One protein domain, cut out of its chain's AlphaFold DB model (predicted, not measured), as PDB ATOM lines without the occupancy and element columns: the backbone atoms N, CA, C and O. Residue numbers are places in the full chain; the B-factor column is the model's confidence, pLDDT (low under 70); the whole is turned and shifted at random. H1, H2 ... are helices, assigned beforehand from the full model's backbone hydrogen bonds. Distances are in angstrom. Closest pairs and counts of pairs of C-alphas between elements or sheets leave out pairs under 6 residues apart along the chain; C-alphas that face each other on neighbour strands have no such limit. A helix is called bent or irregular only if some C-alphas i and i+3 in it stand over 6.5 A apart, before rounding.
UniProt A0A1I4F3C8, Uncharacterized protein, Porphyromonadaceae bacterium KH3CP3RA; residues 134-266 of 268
ATOM      1  N   GLU A 134       4.283   5.622 -51.757       91.38
ATOM      2  CA  GLU A 134       3.888   5.643 -50.349       91.38
ATOM      3  C   GLU A 134       2.752   4.648 -50.068       91.38
ATOM      4  O   GLU A 134       2.891   3.766 -49.223       91.38
ATOM      5  N   LYS A 135       1.677   4.692 -50.870       92.00
ATOM      6  CA  LYS A 135       0.552   3.749 -50.752       92.00
ATOM      7  C   LYS A 135       0.972   2.311 -51.064       92.00
ATOM      8  O   LYS A 135       0.467   1.391 -50.429       92.00
ATOM      9  N   ALA A 136       1.899   2.097 -52.001       93.44
ATOM     10  CA  ALA A 136       2.441   0.769 -52.292       93.44
ATOM     11  C   ALA A 136       3.234   0.194 -51.110       93.44
ATOM     12  O   ALA A 136       3.055  -0.975 -50.771       93.44
ATOM     13  N   GLU A 137       4.084   1.000 -50.468       93.62
ATOM     14  CA  GLU A 137       4.814   0.590 -49.261       93.62
ATOM     15  C   GLU A 137       3.845   0.228 -48.133       93.62
ATOM     16  O   GLU A 137       3.972  -0.843 -47.539       93.62
ATOM     17  N   THR A 138       2.816   1.049 -47.924       93.75
ATOM     18  CA  THR A 138       1.745   0.754 -46.969       93.75
ATOM     19  C   THR A 138       0.973  -0.519 -47.311       93.75
ATOM     20  O   THR A 138       0.710  -1.319 -46.420       93.75
ATOM     21  N   LEU A 139       0.614  -0.743 -48.579       94.19
ATOM     22  CA  LEU A 139      -0.114  -1.941 -49.003       94.19
ATOM     23  C   LEU A 139       0.704  -3.212 -48.752       94.19
ATOM     24  O   LEU A 139       0.164  -4.200 -48.259       94.19
ATOM     25  N   MET A 140       2.000  -3.184 -49.072       94.75
ATOM     26  CA  MET A 140       2.902  -4.306 -48.807       94.75
ATOM     27  C   MET A 140       3.006  -4.597 -47.308       94.75
ATOM     28  O   MET A 140       2.960  -5.759 -46.913       94.75
ATOM     29  N   GLU A 141       3.079  -3.564 -46.467       94.25
ATOM     30  CA  GLU A 141       3.080  -3.732 -45.011       94.25
ATOM     31  C   GLU A 141       1.735  -4.275 -44.500       94.25
ATOM     32  O   GLU A 141       1.711  -5.242 -43.741       94.25
ATOM     33  N   LEU A 142       0.618  -3.720 -44.983       91.88
ATOM     34  CA  LEU A 142      -0.745  -4.134 -44.641       91.88
ATOM     35  C   LEU A 142      -0.987  -5.614 -44.955       91.88
ATOM     36  O   LEU A 142      -1.646  -6.305 -44.188       91.88
ATOM     37  N   VAL A 143      -0.450  -6.125 -46.062       93.00
ATOM     38  CA  VAL A 143      -0.593  -7.541 -46.447       93.00
ATOM     39  C   VAL A 143       0.569  -8.415 -45.964       93.00
ATOM     40  O   VAL A 143       0.663  -9.578 -46.359       93.00
ATOM     41  N   ALA A 144       1.445  -7.888 -45.103       92.44
ATOM     42  CA  ALA A 144       2.630  -8.565 -44.572       92.44
ATOM     43  C   ALA A 144       3.535  -9.181 -45.663       92.44
ATOM     44  O   ALA A 144       4.063 -10.284 -45.502       92.44
ATOM     45  N   LEU A 145       3.682  -8.494 -46.799       91.69
ATOM     46  CA  LEU A 145       4.555  -8.893 -47.900       91.69
ATOM     47  C   LEU A 145       5.955  -8.304 -47.697       91.69
ATOM     48  O   LEU A 145       6.138  -7.089 -47.636       91.69
ATOM     49  N   ASP A 146       6.961  -9.173 -47.623       88.62
ATOM     50  CA  ASP A 146       8.344  -8.756 -47.402       88.62
ATOM     51  C   ASP A 146       8.945  -8.108 -48.659       88.62
ATOM     52  O   ASP A 146       9.337  -8.784 -49.615       88.62
ATOM     53  N   ARG A 147       9.059  -6.774 -48.631       85.75
ATOM     54  CA  ARG A 147       9.639  -5.974 -49.719       85.75
ATOM     55  C   ARG A 147      11.073  -6.369 -50.072       85.75
ATOM     56  O   ARG A 147      11.479  -6.148 -51.208       85.75
ATOM     57  N   TYR A 148      11.847  -6.916 -49.132       87.62
ATOM     58  CA  TYR A 148      13.255  -7.258 -49.360       87.62
ATOM     59  C   TYR A 148      13.422  -8.556 -50.145       87.62
ATOM     60  O   TYR A 148      14.469  -8.774 -50.750       87.62
ATOM     61  N   LYS A 149      12.385  -9.397 -50.176       88.56
ATOM     62  CA  LYS A 149      12.344 -10.591 -51.028       88.56
ATOM     63  C   LYS A 149      11.934 -10.275 -52.464       88.56
ATOM     64  O   LYS A 149      12.131 -11.100 -53.352       88.56
ATOM     65  N   LEU A 150      11.353  -9.101 -52.706       89.75
ATOM     66  CA  LEU A 150      10.902  -8.689 -54.029       89.75
ATOM     67  C   LEU A 150      12.052  -8.088 -54.839       89.75
ATOM     68  O   LEU A 150      12.852  -7.295 -54.345       89.75
ATOM     69  N   ASN A 151      12.103  -8.427 -56.127       90.88
ATOM     70  CA  ASN A 151      13.005  -7.758 -57.056       90.88
ATOM     71  C   ASN A 151      12.516  -6.317 -57.346       90.88
ATOM     72  O   ASN A 151      11.322  -6.030 -57.211       90.88
ATOM     73  N   PRO A 152      13.401  -5.399 -57.789       92.56
ATOM     74  CA  PRO A 152      13.015  -4.014 -58.083       92.56
ATOM     75  C   PRO A 152      11.882  -3.896 -59.110       92.56
ATOM     76  O   PRO A 152      11.057  -2.992 -59.030       92.56
ATOM     77  N   GLU A 153      11.817  -4.835 -60.056       93.00
ATOM     78  CA  GLU A 153      10.754  -4.907 -61.055       93.00
ATOM     79  C   GLU A 153       9.376  -5.142 -60.418       93.00
ATOM     80  O   GLU A 153       8.437  -4.416 -60.733       93.00
ATOM     81  N   ALA A 154       9.253  -6.081 -59.469       91.50
ATOM     82  CA  ALA A 154       8.001  -6.321 -58.741       91.50
ATOM     83  C   ALA A 154       7.560  -5.103 -57.949       91.50
ATOM     84  O   ALA A 154       6.386  -4.746 -57.972       91.50
ATOM     85  N   VAL A 155       8.502  -4.457 -57.265       93.31
ATOM     86  CA  VAL A 155       8.196  -3.249 -56.497       93.31
ATOM     87  C   VAL A 155       7.667  -2.164 -57.432       93.31
ATOM     88  O   VAL A 155       6.632  -1.569 -57.146       93.31
ATOM     89  N   ASN A 156       8.307  -1.957 -58.585       93.69
ATOM     90  CA  ASN A 156       7.832  -1.001 -59.584       93.69
ATOM     91  C   ASN A 156       6.452  -1.375 -60.143       93.69
ATOM     92  O   ASN A 156       5.636  -0.481 -60.350       93.69
ATOM     93  N   ALA A 157       6.162  -2.664 -60.341       93.31
ATOM     94  CA  ALA A 157       4.845  -3.124 -60.779       93.31
ATOM     95  C   ALA A 157       3.749  -2.819 -59.743       93.31
ATOM     96  O   ALA A 157       2.671  -2.366 -60.118       93.31
ATOM     97  N   ILE A 158       4.030  -2.993 -58.447       94.44
ATOM     98  CA  ILE A 158       3.095  -2.634 -57.366       94.44
ATOM     99  C   ILE A 158       2.901  -1.111 -57.307       94.44
ATOM    100  O   ILE A 158       1.776  -0.633 -57.193       94.44
ATOM    101  N   VAL A 159       3.978  -0.330 -57.426       93.00
ATOM    102  CA  VAL A 159       3.914   1.144 -57.436       93.00
ATOM    103  C   VAL A 159       3.107   1.675 -58.625       93.00
ATOM    104  O   VAL A 159       2.388   2.666 -58.488       93.00
ATOM    105  N   ALA A 160       3.218   1.019 -59.779       91.00
ATOM    106  CA  ALA A 160       2.524   1.375 -61.011       91.00
ATOM    107  C   ALA A 160       1.118   0.761 -61.129       91.00
ATOM    108  O   ALA A 160       0.514   0.862 -62.194       91.00
ATOM    109  N   LEU A 161       0.602   0.121 -60.074       90.69
ATOM    110  CA  LEU A 161      -0.729  -0.479 -60.091       90.69
ATOM    111  C   LEU A 161      -1.790   0.598 -60.345       90.69
ATOM    112  O   LEU A 161      -1.840   1.602 -59.631       90.69
ATOM    113  N   ASP A 162      -2.642   0.369 -61.342       86.56
ATOM    114  CA  ASP A 162      -3.773   1.244 -61.638       86.56
ATOM    115  C   ASP A 162      -4.777   1.199 -60.470       86.56
ATOM    116  O   ASP A 162      -5.230   0.129 -60.056       86.56
ATOM    117  N   ILE A 163      -5.144   2.366 -59.941       86.50
ATOM    118  CA  ILE A 163      -6.224   2.516 -58.966       86.50
ATOM    119  C   ILE A 163      -7.504   2.934 -59.689       86.50
ATOM    120  O   ILE A 163      -7.472   3.665 -60.682       86.50
ATOM    121  N   ALA A 164      -8.655   2.525 -59.151       81.50
ATOM    122  CA  ALA A 164      -9.933   3.079 -59.566       81.50
ATOM    123  C   ALA A 164      -9.912   4.628 -59.472       81.50
ATOM    124  O   ALA A 164      -9.529   5.172 -58.431       81.50
ATOM    125  N   PRO A 165     -10.337   5.355 -60.525       82.31
ATOM    126  CA  PRO A 165     -10.241   6.819 -60.585       82.31
ATOM    127  C   PRO A 165     -10.946   7.570 -59.447       82.31
ATOM    128  O   PRO A 165     -10.613   8.720 -59.174       82.31
ATOM    129  N   GLU A 166     -11.899   6.926 -58.775       77.62
ATOM    130  CA  GLU A 166     -12.588   7.459 -57.598       77.62
ATOM    131  C   GLU A 166     -11.659   7.711 -56.401       77.62
ATOM    132  O   GLU A 166     -11.892   8.665 -55.667       77.62
ATOM    133  N   TYR A 167     -10.564   6.954 -56.273       78.44
ATOM    134  CA  TYR A 167      -9.578   7.093 -55.190       78.44
ATOM    135  C   TYR A 167      -8.299   7.837 -55.619       78.44
ATOM    136  O   TYR A 167      -7.317   7.900 -54.874       78.44
ATOM    137  N   GLY A 168      -8.269   8.367 -56.849       74.56
ATOM    138  CA  GLY A 168      -7.063   8.944 -57.454       74.56
ATOM    139  C   GLY A 168      -6.531  10.193 -56.745       74.56
ATOM    140  O   GLY A 168      -5.335  10.455 -56.805       74.56
ATOM    141  N   GLY A 169      -7.389  10.948 -56.055       72.12
ATOM    142  CA  GLY A 169      -6.993  12.168 -55.340       72.12
ATOM    143  C   GLY A 169      -7.157  12.106 -53.823       72.12
ATOM    144  O   GLY A 169      -7.233  13.150 -53.176       72.12
ATOM    145  N   ASP A 170      -7.232  10.901 -53.253       74.81
ATOM    146  CA  ASP A 170      -7.142  10.718 -51.804       74.81
ATOM    147  C   ASP A 170      -5.669  10.738 -51.383       74.81
ATOM    148  O   ASP A 170      -4.959   9.735 -51.496       74.81
ATOM    149  N   ASP A 171      -5.201  11.895 -50.914       76.00
ATOM    150  CA  ASP A 171      -3.823  12.074 -50.434       76.00
ATOM    151  C   ASP A 171      -3.606  11.453 -49.043       76.00
ATOM    152  O   ASP A 171      -2.486  11.110 -48.667       76.00
ATOM    153  N   ASN A 172      -4.674  11.275 -48.260       85.38
ATOM    154  CA  ASN A 172      -4.596  10.641 -46.949       85.38
ATOM    155  C   ASN A 172      -4.632   9.112 -47.089       85.38
ATOM    156  O   ASN A 172      -5.630   8.536 -47.510       85.38
ATOM    157  N   ILE A 173      -3.551   8.448 -46.676       86.06
ATOM    158  CA  ILE A 173      -3.390   6.989 -46.774       86.06
ATOM    159  C   ILE A 173      -4.432   6.223 -45.950       86.06
ATOM    160  O   ILE A 173      -4.923   5.185 -46.392       86.06
ATOM    161  N   ASN A 174      -4.782   6.707 -44.752       82.88
ATOM    162  CA  ASN A 174      -5.809   6.050 -43.941       82.88
ATOM    163  C   ASN A 174      -7.178   6.170 -44.613       82.88
ATOM    164  O   ASN A 174      -7.894   5.175 -44.689       82.88
ATOM    165  N   ASP A 175      -7.514   7.349 -45.142       80.75
ATOM    166  CA  ASP A 175      -8.776   7.547 -45.862       80.75
ATOM    167  C   ASP A 175      -8.812   6.697 -47.144       80.75
ATOM    168  O   ASP A 175      -9.836   6.088 -47.437       80.75
ATOM    169  N   PHE A 176      -7.683   6.561 -47.846       84.31
ATOM    170  CA  PHE A 176      -7.558   5.712 -49.033       84.31
ATOM    171  C   PHE A 176      -7.852   4.232 -48.741       84.31
ATOM    172  O   PHE A 176      -8.593   3.590 -49.483       84.31
ATOM    173  N   PHE A 177      -7.285   3.672 -47.666       84.62
ATOM    174  CA  PHE A 177      -7.477   2.256 -47.337       84.62
ATOM    175  C   PHE A 177      -8.738   1.970 -46.518       84.62
ATOM    176  O   PHE A 177      -9.219   0.842 -46.569       84.62
ATOM    177  N   PHE A 178      -9.279   2.921 -45.755       78.38
ATOM    178  CA  PHE A 178     -10.392   2.649 -44.834       78.38
ATOM    179  C   PHE A 178     -11.659   3.466 -45.085       78.38
ATOM    180  O   PHE A 178     -12.716   3.017 -44.650       78.38
ATOM    181  N   ALA A 179     -11.589   4.536 -45.882       68.38
ATOM    182  CA  ALA A 179     -12.639   5.527 -46.128       68.38
ATOM    183  C   ALA A 179     -13.134   6.245 -44.857       68.38
ATOM    184  O   ALA A 179     -13.360   5.653 -43.810       68.38
ATOM    185  N   LYS A 180     -13.344   7.563 -44.956       58.75
ATOM    186  CA  LYS A 180     -13.658   8.421 -43.798       58.75
ATOM    187  C   LYS A 180     -15.039   8.168 -43.172       58.75
ATOM    188  O   LYS A 180     -15.248   8.477 -42.003       58.75
ATOM    189  N   GLU A 181     -15.986   7.657 -43.961       53.19
ATOM    190  CA  GLU A 181     -17.395   7.461 -43.572       53.19
ATOM    191  C   GLU A 181     -17.728   6.025 -43.146       53.19
ATOM    192  O   GLU A 181     -18.791   5.785 -42.574       53.19
ATOM    193  N   TYR A 182     -16.838   5.068 -43.412       51.59
ATOM    194  CA  TYR A 182     -17.064   3.662 -43.102       51.59
ATOM    195  C   TYR A 182     -16.243   3.260 -41.879       51.59
ATOM    196  O   TYR A 182     -15.093   3.666 -41.726       51.59
ATOM    197  N   SER A 183     -16.840   2.461 -40.990       54.91
ATOM    198  CA  SER A 183     -16.089   1.847 -39.898       54.91
ATOM    199  C   SER A 183     -14.967   0.978 -40.460       54.91
ATOM    200  O   SER A 183     -15.033   0.454 -41.579       54.91
ATOM    201  N   LEU A 184     -13.911   0.847 -39.670       56.97
ATOM    202  CA  LEU A 184     -12.680   0.192 -40.069       56.97
ATOM    203  C   LEU A 184     -12.955  -1.250 -40.543       56.97
ATOM    204  O   LEU A 184     -13.491  -2.074 -39.809       56.97
ATOM    205  N   GLY A 185     -12.648  -1.523 -41.816       60.00
ATOM    206  CA  GLY A 185     -12.889  -2.807 -42.480       60.00
ATOM    207  C   GLY A 185     -14.237  -2.961 -43.189       60.00
ATOM    208  O   GLY A 185     -14.367  -3.839 -44.039       60.00
ATOM    209  N   TRP A 186     -15.222  -2.094 -42.950       63.47
ATOM    210  CA  TRP A 186     -16.525  -2.204 -43.617       63.47
ATOM    211  C   TRP A 186     -16.447  -1.918 -45.121       63.47
ATOM    212  O   TRP A 186     -17.069  -2.622 -45.916       63.47
ATOM    213  N   SER A 187     -15.604  -0.963 -45.524       72.25
ATOM    214  CA  SER A 187     -15.298  -0.686 -46.935       72.25
ATOM    215  C   SER A 187     -14.753  -1.928 -47.651       72.25
ATOM    216  O   SER A 187     -15.274  -2.330 -48.692       72.25
ATOM    217  N   TRP A 188     -13.780  -2.613 -47.044       79.69
ATOM    218  CA  TRP A 188     -13.247  -3.883 -47.543       79.69
ATOM    219  C   TRP A 188     -14.276  -5.014 -47.514       79.69
ATOM    220  O   TRP A 188     -14.256  -5.865 -48.402       79.69
ATOM    221  N   HIS A 189     -15.167  -5.051 -46.517       75.12
ATOM    222  CA  HIS A 189     -16.187  -6.094 -46.411       75.12
ATOM    223  C   HIS A 189     -17.157  -5.982 -47.579       75.12
ATOM    224  O   HIS A 189     -17.384  -6.949 -48.302       75.12
ATOM    225  N   GLN A 190     -17.693  -4.779 -47.770       74.62
ATOM    226  CA  GLN A 190     -18.672  -4.466 -48.794       74.62
ATOM    227  C   GLN A 190     -18.093  -4.698 -50.190       74.62
ATOM    228  O   GLN A 190     -18.671  -5.455 -50.967       74.62
ATOM    229  N   LYS A 191     -16.909  -4.141 -50.476       75.62
ATOM    230  CA  LYS A 191     -16.215  -4.357 -51.755       75.62
ATOM    231  C   LYS A 191     -15.800  -5.812 -51.958       75.62
ATOM    232  O   LYS A 191     -15.862  -6.323 -53.069       75.62
ATOM    233  N   GLY A 192     -15.425  -6.509 -50.888       73.94
ATOM    234  CA  GLY A 192     -15.128  -7.937 -50.930       73.94
ATOM    235  C   GLY A 192     -16.347  -8.796 -51.271       73.94
ATOM    236  O   GLY A 192     -16.203  -9.783 -51.987       73.94
ATOM    237  N   MET A 193     -17.544  -8.418 -50.809       74.44
ATOM    238  CA  MET A 193     -18.794  -9.103 -51.161       74.44
ATOM    239  C   MET A 193     -19.189  -8.908 -52.629       74.44
ATOM    240  O   MET A 193     -19.785  -9.815 -53.204       74.44
ATOM    241  N   GLU A 194     -18.840  -7.773 -53.243       74.06
ATOM    242  CA  GLU A 194     -19.069  -7.527 -54.678       74.06
ATOM    243  C   GLU A 194     -18.260  -8.492 -55.568       74.06
ATOM    244  O   GLU A 194     -18.636  -8.765 -56.707       74.06
ATOM    245  N   LEU A 195     -17.159  -9.048 -55.053       74.25
ATOM    246  CA  LEU A 195     -16.290  -9.970 -55.780       74.25
ATOM    247  C   LEU A 195     -16.642 -11.434 -55.469       74.25
ATOM    248  O   LEU A 195     -15.858 -12.150 -54.854       74.25
ATOM    249  N   GLU A 196     -17.794 -11.919 -55.934       67.00
ATOM    250  CA  GLU A 196     -18.313 -13.266 -55.605       67.00
ATOM    251  C   GLU A 196     -17.302 -14.417 -55.825       67.00
ATOM    252  O   GLU A 196     -17.265 -15.388 -55.058       67.00
ATOM    253  N   ASN A 197     -16.440 -14.288 -56.842       69.88
ATOM    254  CA  ASN A 197     -15.404 -15.271 -57.177       69.88
ATOM    255  C   ASN A 197     -14.177 -15.186 -56.250       69.88
ATOM    256  O   ASN A 197     -13.582 -16.205 -55.891       69.88
ATOM    257  N   LEU A 198     -13.819 -13.979 -55.805       68.25
ATOM    258  CA  LEU A 198     -12.728 -13.735 -54.867       68.25
ATOM    259  C   LEU A 198     -13.321 -13.669 -53.465       68.25
ATOM    260  O   LEU A 198     -13.769 -12.625 -53.011       68.25
ATOM    261  N   ARG A 199     -13.314 -14.793 -52.744       69.75
ATOM    262  CA  ARG A 199     -13.827 -14.876 -51.363       69.75
ATOM    263  C   ARG A 199     -12.960 -14.084 -50.370       69.75
ATOM    264  O   ARG A 199     -12.295 -14.687 -49.520       69.75
ATOM    265  N   ILE A 200     -12.985 -12.758 -50.459       77.56
ATOM    266  CA  ILE A 200     -12.340 -11.825 -49.537       77.56
ATOM    267  C   ILE A 200     -13.144 -11.854 -48.246       77.56
ATOM    268  O   ILE A 200     -14.294 -11.426 -48.175       77.56
ATOM    269  N   ARG A 201     -12.545 -12.443 -47.216       74.12
ATOM    270  CA  ARG A 201     -13.166 -12.581 -45.903       74.12
ATOM    271  C   ARG A 201     -12.419 -11.731 -44.899       74.12
ATOM    272  O   ARG A 201     -11.204 -11.870 -44.742       74.12
ATOM    273  N   ILE A 202     -13.199 -10.928 -44.203       76.88
ATOM    274  CA  ILE A 202     -12.764 -10.122 -43.076       76.88
ATOM    275  C   ILE A 202     -12.865 -10.945 -41.798       76.88
ATOM    276  O   ILE A 202     -13.605 -11.938 -41.741       76.88
ATOM    277  N   ASN A 203     -12.038 -10.596 -40.820       73.00
ATOM    278  CA  ASN A 203     -12.062 -11.228 -39.517       73.00
ATOM    279  C   ASN A 203     -13.446 -11.051 -38.865       73.00
ATOM    280  O   ASN A 203     -14.013  -9.965 -38.859       73.00
ATOM    281  N   ARG A 204     -14.037 -12.141 -38.370       61.09
ATOM    282  CA  ARG A 204     -15.387 -12.108 -37.780       61.09
ATOM    283  C   ARG A 204     -15.401 -11.485 -36.389       61.09
ATOM    284  O   ARG A 204     -16.463 -11.072 -35.944       61.09
ATOM    285  N   ASP A 205     -14.238 -11.442 -35.747       62.06
ATOM    286  CA  ASP A 205     -14.059 -10.970 -34.377       62.06
ATOM    287  C   ASP A 205     -13.677  -9.482 -34.312       62.06
ATOM    288  O   ASP A 205     -13.387  -8.973 -33.230       62.06
ATOM    289  N   LEU A 206     -13.685  -8.774 -35.452       63.16
ATOM    290  CA  LEU A 206     -13.521  -7.323 -35.464       63.16
ATOM    291  C   LEU A 206     -14.627  -6.702 -34.612       63.16
ATOM    292  O   LEU A 206     -15.811  -6.825 -34.925       63.16
ATOM    293  N   GLN A 207     -14.224  -6.044 -33.527       59.34
ATOM    294  CA  GLN A 207     -15.128  -5.213 -32.740       59.34
ATOM    295  C   GLN A 207     -15.764  -4.155 -33.650       59.34
ATOM    296  O   GLN A 207     -15.148  -3.725 -34.626       59.34
ATOM    297  N   ASP A 208     -16.976  -3.706 -33.329       54.31
ATOM    298  CA  ASP A 208     -17.581  -2.568 -34.015       54.31
ATOM    299  C   ASP A 208     -16.686  -1.330 -33.799       54.31
ATOM    300  O   ASP A 208     -16.765  -0.666 -32.768       54.31
ATOM    301  N   ASN A 209     -15.824  -1.038 -34.781       56.69
ATOM    302  CA  ASN A 209     -14.894   0.095 -34.841       56.69
ATOM    303  C   ASN A 209     -13.639   0.007 -33.927       56.69
ATOM    304  O   ASN A 209     -13.530   0.765 -32.957       56.69
ATOM    305  N   PRO A 210     -12.652  -0.865 -34.229       61.88
ATOM    306  CA  PRO A 210     -11.390  -0.899 -33.488       61.88
ATOM    307  C   PRO A 210     -10.611   0.413 -33.673       61.88
ATOM    308  O   PRO A 210     -10.466   0.914 -34.789       61.88
ATOM    309  N   SER A 211     -10.073   0.966 -32.582       65.06
ATOM    310  CA  SER A 211      -9.108   2.066 -32.676       65.06
ATOM    311  C   SER A 211      -7.724   1.497 -32.976       65.06
ATOM    312  O   SER A 211      -7.135   0.810 -32.145       65.06
ATOM    313  N   PHE A 212      -7.199   1.805 -34.161       68.31
ATOM    314  CA  PHE A 212      -5.826   1.482 -34.557       68.31
ATOM    315  C   PHE A 212      -4.853   2.642 -34.327       68.31
ATOM    316  O   PHE A 212      -3.835   2.768 -35.015       68.31
ATOM    317  N   GLU A 213      -5.172   3.525 -33.381       71.19
ATOM    318  CA  GLU A 213      -4.272   4.601 -32.990       71.19
ATOM    319  C   GLU A 213      -2.973   4.007 -32.422       71.19
ATOM    320  O   GLU A 213      -2.984   3.212 -31.483       71.19
ATOM    321  N   GLY A 214      -1.844   4.344 -33.050       77.25
ATOM    322  CA  GLY A 214      -0.522   3.821 -32.689       77.25
ATOM    323  C   GLY A 214      -0.160   2.444 -33.262       77.25
ATOM    324  O   GLY A 214       0.960   2.000 -33.037       77.25
ATOM    325  N   TRP A 215      -1.049   1.784 -34.013       82.94
ATOM    326  CA  TRP A 215      -0.756   0.484 -34.631       82.94
ATOM    327  C   TRP A 215       0.026   0.644 -35.938       82.94
ATOM    328  O   TRP A 215      -0.253   1.540 -36.745       82.94
ATOM    329  N   SER A 216       0.954  -0.279 -36.182       89.50
ATOM    330  CA  SER A 216       1.618  -0.454 -37.480       89.50
ATOM    331  C   SER A 216       0.646  -0.966 -38.544       89.50
ATOM    332  O   SER A 216      -0.401  -1.541 -38.235       89.50
ATOM    333  N   TRP A 217       0.979  -0.800 -39.826       89.31
ATOM    334  CA  TRP A 217       0.101  -1.281 -40.897       89.31
ATOM    335  C   TRP A 217       0.025  -2.805 -40.939       89.31
ATOM    336  O   TRP A 217      -1.041  -3.348 -41.227       89.31
ATOM    337  N   SER A 218       1.103  -3.493 -40.563       90.06
ATOM    338  CA  SER A 218       1.098  -4.953 -40.442       90.06
ATOM    339  C   SER A 218       0.119  -5.444 -39.372       90.06
ATOM    340  O   SER A 218      -0.568  -6.439 -39.595       90.06
ATOM    341  N   GLU A 219       0.032  -4.770 -38.220       88.00
ATOM    342  CA  GLU A 219      -0.914  -5.134 -37.152       88.00
ATOM    343  C   GLU A 219      -2.360  -4.909 -37.598       88.00
ATOM    344  O   GLU A 219      -3.200  -5.795 -37.433       88.00
ATOM    345  N   LYS A 220      -2.634  -3.771 -38.256       87.31
ATOM    346  CA  LYS A 220      -3.951  -3.486 -38.850       87.31
ATOM    347  C   LYS A 220      -4.370  -4.578 -39.836       87.31
ATOM    348  O   LYS A 220      -5.521  -5.001 -39.836       87.31
ATOM    349  N   GLY A 221      -3.439  -5.040 -40.670       86.88
ATOM    350  CA  GLY A 221      -3.681  -6.084 -41.664       86.88
ATOM    351  C   GLY A 221      -4.049  -7.438 -41.065       86.88
ATOM    352  O   GLY A 221      -5.006  -8.067 -41.516       86.88
ATOM    353  N   VAL A 222      -3.317  -7.867 -40.031       87.19
ATOM    354  CA  VAL A 222      -3.567  -9.132 -39.313       87.19
ATOM    355  C   VAL A 222      -4.924  -9.124 -38.616       87.19
ATOM    356  O   VAL A 222      -5.617 -10.140 -38.629       87.19
ATOM    357  N   GLU A 223      -5.309  -7.991 -38.037       84.75
ATOM    358  CA  GLU A 223      -6.607  -7.852 -37.377       84.75
ATOM    359  C   GLU A 223      -7.758  -7.821 -38.391       84.75
ATOM    360  O   GLU A 223      -8.799  -8.446 -38.182       84.75
ATOM    361  N   LEU A 224      -7.553  -7.140 -39.521       84.06
ATOM    362  CA  LEU A 224      -8.565  -6.946 -40.553       84.06
ATOM    363  C   LEU A 224      -8.850  -8.216 -41.364       84.06
ATOM    364  O   LEU A 224     -10.006  -8.592 -41.593       84.06
ATOM    365  N   PHE A 225      -7.801  -8.863 -41.859       86.94
ATOM    366  CA  PHE A 225      -7.908  -9.947 -42.826       86.94
ATOM    367  C   PHE A 225      -7.612 -11.292 -42.183       86.94
ATOM    368  O   PHE A 225      -6.618 -11.483 -41.489       86.94
ATOM    369  N   ASN A 226      -8.414 -12.303 -42.519       86.38
ATOM    370  CA  ASN A 226      -8.026 -13.660 -42.157       86.38
ATOM    371  C   ASN A 226      -6.774 -14.109 -42.941       86.38
ATOM    372  O   ASN A 226      -6.457 -13.601 -44.022       86.38
ATOM    373  N   LYS A 227      -6.097 -15.149 -42.440       86.56
ATOM    374  CA  LYS A 227      -4.861 -15.682 -43.042       86.56
ATOM    375  C   LYS A 227      -4.999 -16.058 -44.525       86.56
ATOM    376  O   LYS A 227      -4.043 -15.922 -45.287       86.56
ATOM    377  N   ARG A 228      -6.178 -16.530 -44.946       86.62
ATOM    378  CA  ARG A 228      -6.445 -16.881 -46.349       86.62
ATOM    379  C   ARG A 228      -6.464 -15.632 -47.231       86.62
ATOM    380  O   ARG A 228      -5.818 -15.633 -48.271       86.62
ATOM    381  N   THR A 229      -7.188 -14.594 -46.827       88.12
ATOM    382  CA  THR A 229      -7.287 -13.319 -47.546       88.12
ATOM    383  C   THR A 229      -5.917 -12.643 -47.641       88.12
ATOM    384  O   THR A 229      -5.530 -12.226 -48.727       88.12
ATOM    385  N   MET A 230      -5.137 -12.645 -46.553       89.69
ATOM    386  CA  MET A 230      -3.748 -12.163 -46.556       89.69
ATOM    387  C   MET A 230      -2.897 -12.884 -47.607       89.69
ATOM    388  O   MET A 230      -2.277 -12.248 -48.456       89.69
ATOM    389  N   THR A 231      -2.932 -14.222 -47.607       90.56
ATOM    390  CA  THR A 231      -2.178 -15.038 -48.576       90.56
ATOM    391  C   THR A 231      -2.624 -14.749 -50.013       90.56
ATOM    392  O   THR A 231      -1.798 -14.668 -50.917       90.56
ATOM    393  N   LEU A 232      -3.929 -14.569 -50.236       90.19
ATOM    394  CA  LEU A 232      -4.474 -14.240 -51.551       90.19
ATOM    395  C   LEU A 232      -3.944 -12.894 -52.062       90.19
ATOM    396  O   LEU A 232      -3.490 -12.832 -53.199       90.19
ATOM    397  N   PHE A 233      -3.949 -11.844 -51.236       91.62
ATOM    398  CA  PHE A 233      -3.396 -10.548 -51.638       91.62
ATOM    399  C   PHE A 233      -1.901 -10.621 -51.942       91.62
ATOM    400  O   PHE A 233      -1.465 -10.080 -52.955       91.62
ATOM    401  N   GLN A 234      -1.125 -11.337 -51.127       92.88
ATOM    402  CA  GLN A 234       0.298 -11.560 -51.395       92.88
ATOM    403  C   GLN A 234       0.515 -12.223 -52.764       92.88
ATOM    404  O   GLN A 234       1.349 -11.759 -53.538       92.88
ATOM    405  N   ILE A 235      -0.266 -13.259 -53.092       91.88
ATOM    406  CA  ILE A 235      -0.205 -13.929 -54.400       91.88
ATOM    407  C   ILE A 235      -0.555 -12.950 -55.523       91.88
ATOM    408  O   ILE A 235       0.196 -12.856 -56.488       91.88
ATOM    409  N   LEU A 236      -1.655 -12.200 -55.400       91.31
ATOM    410  CA  LEU A 236      -2.084 -11.243 -56.427       91.31
ATOM    411  C   LEU A 236      -1.013 -10.175 -56.700       91.31
ATOM    412  O   LEU A 236      -0.735  -9.881 -57.859       91.31
ATOM    413  N   LEU A 237      -0.372  -9.643 -55.654       93.56
ATOM    414  CA  LEU A 237       0.691  -8.639 -55.786       93.56
ATOM    415  C   LEU A 237       1.970  -9.215 -56.405       93.56
ATOM    416  O   LEU A 237       2.587  -8.585 -57.261       93.56
ATOM    417  N   VAL A 238       2.365 -10.426 -56.010       92.25
ATOM    418  CA  VAL A 238       3.553 -11.099 -56.561       92.25
ATOM    419  C   VAL A 238       3.344 -11.482 -58.033       92.25
ATOM    420  O   VAL A 238       4.289 -11.401 -58.823       92.25
ATOM    421  N   CYS A 239       2.112 -11.835 -58.409       92.06
ATOM    422  CA  CYS A 239       1.708 -12.223 -59.762       92.06
ATOM    423  C   CYS A 239       1.416 -11.044 -60.706       92.06
ATOM    424  O   CYS A 239       1.020 -11.283 -61.846       92.06
ATOM    425  N   LEU A 240       1.648  -9.790 -60.293       91.56
ATOM    426  CA  LEU A 240       1.645  -8.651 -61.226       91.56
ATOM    427  C   LEU A 240       2.697  -8.811 -62.331       91.56
ATOM    428  O   LEU A 240       2.566  -8.243 -63.413       91.56
ATOM    429  N   ILE A 241       3.729  -9.610 -62.058       90.38
ATOM    430  CA  ILE A 241       4.709 -10.072 -63.033       90.38
ATOM    431  C   ILE A 241       4.528 -11.586 -63.184       90.38
ATOM    432  O   ILE A 241       4.392 -12.273 -62.165       90.38
ATOM    433  N   PRO A 242       4.553 -12.132 -64.414       89.88
ATOM    434  CA  PRO A 242       4.529 -13.574 -64.626       89.88
ATOM    435  C   PRO A 242       5.648 -14.272 -63.846       89.88
ATOM    436  O   PRO A 242       6.822 -13.925 -63.983       89.88
ATOM    437  N   ARG A 243       5.287 -15.257 -63.021       90.06
ATOM    438  CA  ARG A 243       6.212 -16.007 -62.159       90.06
ATOM    439  C   ARG A 243       5.871 -17.484 -62.135       90.06
ATOM    440  O   ARG A 243       4.714 -17.867 -62.314       90.06
ATOM    441  N   ASN A 244       6.878 -18.305 -61.859       90.81
ATOM    442  CA  ASN A 244       6.673 -19.726 -61.630       90.81
ATOM    443  C   ASN A 244       6.066 -19.965 -60.244       90.81
ATOM    444  O   ASN A 244       6.226 -19.170 -59.316       90.81
ATOM    445  N   ILE A 245       5.370 -21.090 -60.094       88.56
ATOM    446  CA  ILE A 245       4.703 -21.434 -58.835       88.56
ATOM    447  C   ILE A 245       5.701 -21.670 -57.693       88.56
ATOM    448  O   ILE A 245       5.378 -21.375 -56.545       88.56
ATOM    449  N   GLU A 246       6.897 -22.171 -58.000       89.50
ATOM    450  CA  GLU A 246       8.000 -22.338 -57.050       89.50
ATOM    451  C   GLU A 246       8.436 -20.990 -56.460       89.50
ATOM    452  O   GLU A 246       8.493 -20.853 -55.239       89.50
ATOM    453  N   ASP A 247       8.629 -19.979 -57.311       89.06
ATOM    454  CA  ASP A 247       9.026 -18.632 -56.886       89.06
ATOM    455  C   ASP A 247       7.936 -17.988 -56.022       89.06
ATOM    456  O   ASP A 247       8.213 -17.397 -54.979       89.06
ATOM    457  N   ILE A 248       6.667 -18.132 -56.429       90.44
ATOM    458  CA  ILE A 248       5.524 -17.626 -55.655       90.44
ATOM    459  C   ILE A 248       5.517 -18.270 -54.268       90.44
ATOM    460  O   ILE A 248       5.357 -17.569 -53.272       90.44
ATOM    461  N   GLN A 249       5.703 -19.592 -54.199       90.31
ATOM    462  CA  GLN A 249       5.701 -20.350 -52.953       90.31
ATOM    463  C   GLN A 249       6.801 -19.882 -51.986       90.31
ATOM    464  O   GLN A 249       6.532 -19.747 -50.789       90.31
ATOM    465  N   GLU A 250       8.008 -19.633 -52.493       89.56
ATOM    466  CA  GLU A 250       9.142 -19.137 -51.707       89.56
ATOM    467  C   GLU A 250       8.888 -17.720 -51.174       89.56
ATOM    468  O   GLU A 250       9.070 -17.462 -49.980       89.56
ATOM    469  N   LEU A 251       8.394 -16.819 -52.030       88.25
ATOM    470  CA  LEU A 251       8.137 -15.420 -51.679       88.25
ATOM    471  C   LEU A 251       7.098 -15.277 -50.563       88.25
ATOM    472  O   LEU A 251       7.312 -14.517 -49.617       88.25
ATOM    473  N   ILE A 252       6.004 -16.038 -50.639       88.19
ATOM    474  CA  ILE A 252       4.930 -16.002 -49.632       88.19
ATOM    475  C   ILE A 252       5.195 -16.931 -48.431       88.19
ATOM    476  O   ILE A 252       4.442 -16.917 -47.460       88.19
ATOM    477  N   GLY A 253       6.230 -17.779 -48.488       85.62
ATOM    478  CA  GLY A 253       6.548 -18.750 -47.435       85.62
ATOM    479  C   GLY A 253       5.488 -19.844 -47.245       85.62
ATOM    480  O   GLY A 253       5.189 -20.230 -46.113       85.62
ATOM    481  N   PHE A 254       4.876 -20.343 -48.326       85.94
ATOM    482  CA  PHE A 254       3.834 -21.374 -48.240       85.94
ATOM    483  C   PHE A 254       4.429 -22.787 -48.307       85.94
ATOM    484  O   PHE A 254       5.224 -23.114 -49.178       85.94
ATOM    485  N   ASN A 255       4.013 -23.682 -47.413       82.62
ATOM    486  CA  ASN A 255       4.694 -24.977 -47.260       82.62
ATOM    487  C   ASN A 255       4.363 -26.017 -48.345       82.62
ATOM    488  O   ASN A 255       5.090 -26.993 -48.495       82.62
ATOM    489  N   SER A 256       3.245 -25.880 -49.066       86.25
ATOM    490  CA  SER A 256       2.768 -26.922 -49.986       86.25
ATOM    491  C   SER A 256       2.339 -26.362 -51.335       86.25
ATOM    492  O   SER A 256       1.298 -25.714 -51.442       86.25
ATOM    493  N   ARG A 257       3.093 -26.716 -52.381       84.31
ATOM    494  CA  ARG A 257       2.798 -26.387 -53.781       84.31
ATOM    495  C   ARG A 257       1.398 -26.821 -54.221       84.31
ATOM    496  O   ARG A 257       0.668 -26.038 -54.820       84.31
ATOM    497  N   ASN A 258       1.011 -28.060 -53.911       84.75
ATOM    498  CA  ASN A 258      -0.285 -28.604 -54.332       84.75
ATOM    499  C   ASN A 258      -1.439 -27.841 -53.679       84.75
ATOM    500  O   ASN A 258      -2.359 -27.414 -54.368       84.75
ATOM    501  N   LYS A 259      -1.338 -27.570 -52.372       85.00
ATOM    502  CA  LYS A 259      -2.347 -26.777 -51.661       85.00
ATOM    503  C   LYS A 259      -2.391 -25.331 -52.150       85.00
ATOM    504  O   LYS A 259      -3.480 -24.782 -52.252       85.00
ATOM    505  N   LEU A 260      -1.245 -24.722 -52.472       86.62
ATOM    506  CA  LEU A 260      -1.199 -23.379 -53.061       86.62
ATOM    507  C   LEU A 260      -2.003 -23.344 -54.365       86.62
ATOM    508  O   LEU A 260      -2.876 -22.496 -54.546       86.62
ATOM    509  N   ARG A 261      -1.756 -24.326 -55.236       85.31
ATOM    510  CA  ARG A 261      -2.453 -24.458 -56.512       85.31
ATOM    511  C   ARG A 261      -3.952 -24.691 -56.334       85.31
ATOM    512  O   ARG A 261      -4.745 -23.970 -56.920       85.31
ATOM    513  N   GLU A 262      -4.343 -25.661 -55.519       85.62
ATOM    514  CA  GLU A 262      -5.751 -26.035 -55.339       85.62
ATOM    515  C   GLU A 262      -6.578 -24.958 -54.630       85.62
ATOM    516  O   GLU A 262      -7.724 -24.722 -55.002       85.62
ATOM    517  N   ILE A 263      -6.015 -24.308 -53.608       83.12
ATOM    518  CA  ILE A 263      -6.756 -23.375 -52.747       83.12
ATOM    519  C   ILE A 263      -6.794 -21.964 -53.336       83.12
ATOM    520  O   ILE A 263      -7.792 -21.266 -53.135       83.12
ATOM    521  N   TYR A 264      -5.718 -21.537 -54.004       84.44
ATOM    522  CA  TYR A 264      -5.549 -20.146 -54.424       84.44
ATOM    523  C   TYR A 264      -5.452 -19.959 -55.931       84.44
ATOM    524  O   TYR A 264      -6.057 -19.020 -56.415       84.44
ATOM    525  N   LEU A 265      -4.742 -20.815 -56.675       82.75
ATOM    526  CA  LEU A 265      -4.526 -20.574 -58.111       82.75
ATOM    527  C   LEU A 265      -5.645 -21.121 -59.000       82.75
ATOM    528  O   LEU A 265      -6.059 -20.442 -59.919       82.75
ATOM    529  N   ASN A 266      -6.144 -22.333 -58.745       82.88
ATOM    530  CA  ASN A 266      -7.229 -22.920 -59.539       82.88
ATOM    531  C   ASN A 266      -8.574 -22.168 -59.420       82.88
ATOM    532  O   ASN A 266      -9.355 -22.240 -60.365       82.88
TER     533      ASN A 266
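AT A GLANCE: This is residues 134 to 266 of the 268 residues of an uncharacterized protein of Porphyromonadaceae bacterium KH3CP3RA (UniProt A0A1I4F3C8). Eight short helices join in a crossed, irregular assembly: H6 and H1 lie near each other in the middle, with H5 at one end of H1 and H2 at its other end. H7 and H8 form one end of the longest axis, while H3 and H4, with long loops, lie toward the other. The printed part has 133 residues with eight named helices, H1 to H8 in chain order, and no named strand; the class is all helix. It is compact, with a radius of gyration of the C-alphas of 15.1 A and spans of 41 by 30 by 29 A.

HOW THE PARTS SIT: H1, residues 134 to 142, and H2, residues 152 to 159, only just touch, with 3 pairs of C-alphas within 8 A; the closest C-alphas, of Ala 136 and Val 159, are 5.4 A apart, and the lines are about perpendicular at 81 degrees. H3, residues 173 to 178, is close to H1 but not clearly touching, the closest C-alphas being those of Lys 135 and Ile 173 at 6.5 A. H3 and H4, residues 186 to 194, touch only at the corner by their link, and only just, with 3 pairs within 8 A; the closest C-alphas, of Phe 178 and Ser 187, are 6.3 A apart. H1 touches H5, residues 217 to 224, at a steep tilt of 51 degrees, the same way, with Leu 142 and Gly 221 closest at 4.6 A between C-alphas. H6, residues 227 to 238, is near H1. H6 touches H7, residues 245 to 252, at a steep tilt of 63 degrees, opposite ways, with the C-alphas of Gln 234 and Ile 252 closest at 6.7 A. H7 touches H8, residues 257 to 265, about perpendicular at 80 degrees, with the C-alphas of Gln 249 and Arg 257 closest at 6.7 A. Among the pairs that are apart are H4 and H6. In H1 to H8 every O i to N i+4 pair is within hydrogen-bond range.

IN THESE COORDINATES: H1 begins at C-alpha 134 (3.888, 5.643, -50.349) and is 12.2 A long. H2 measures 10.5 A, H3 8.5 A, H4 12.5 A and H5 10.4 A. H6, the longest, measures 16.6 A from C-alpha 227 (-4.861, -15.682, -43.042) to C-alpha 238. H7 measures 10.7 A. H8 measures 10.3 A and ends at C-alpha 265 (-4.526, -20.574, -58.111); it is neither bent nor irregular, but only just: C-alphas 262 and 265 are 6.2 A apart.

THE WHOLE: The two C-alphas farthest apart, of Glu 181 and Glu 246, are 41.4 A apart. The printed part has no cut. The links H2 to H3, 13 residues, and H4 to H5, 22 residues, are long. Mean pLDDT of the printed part is 82.2; it is under 70 in 21 residues, namely 179 to 186, 196 to 199 and 204 to 212.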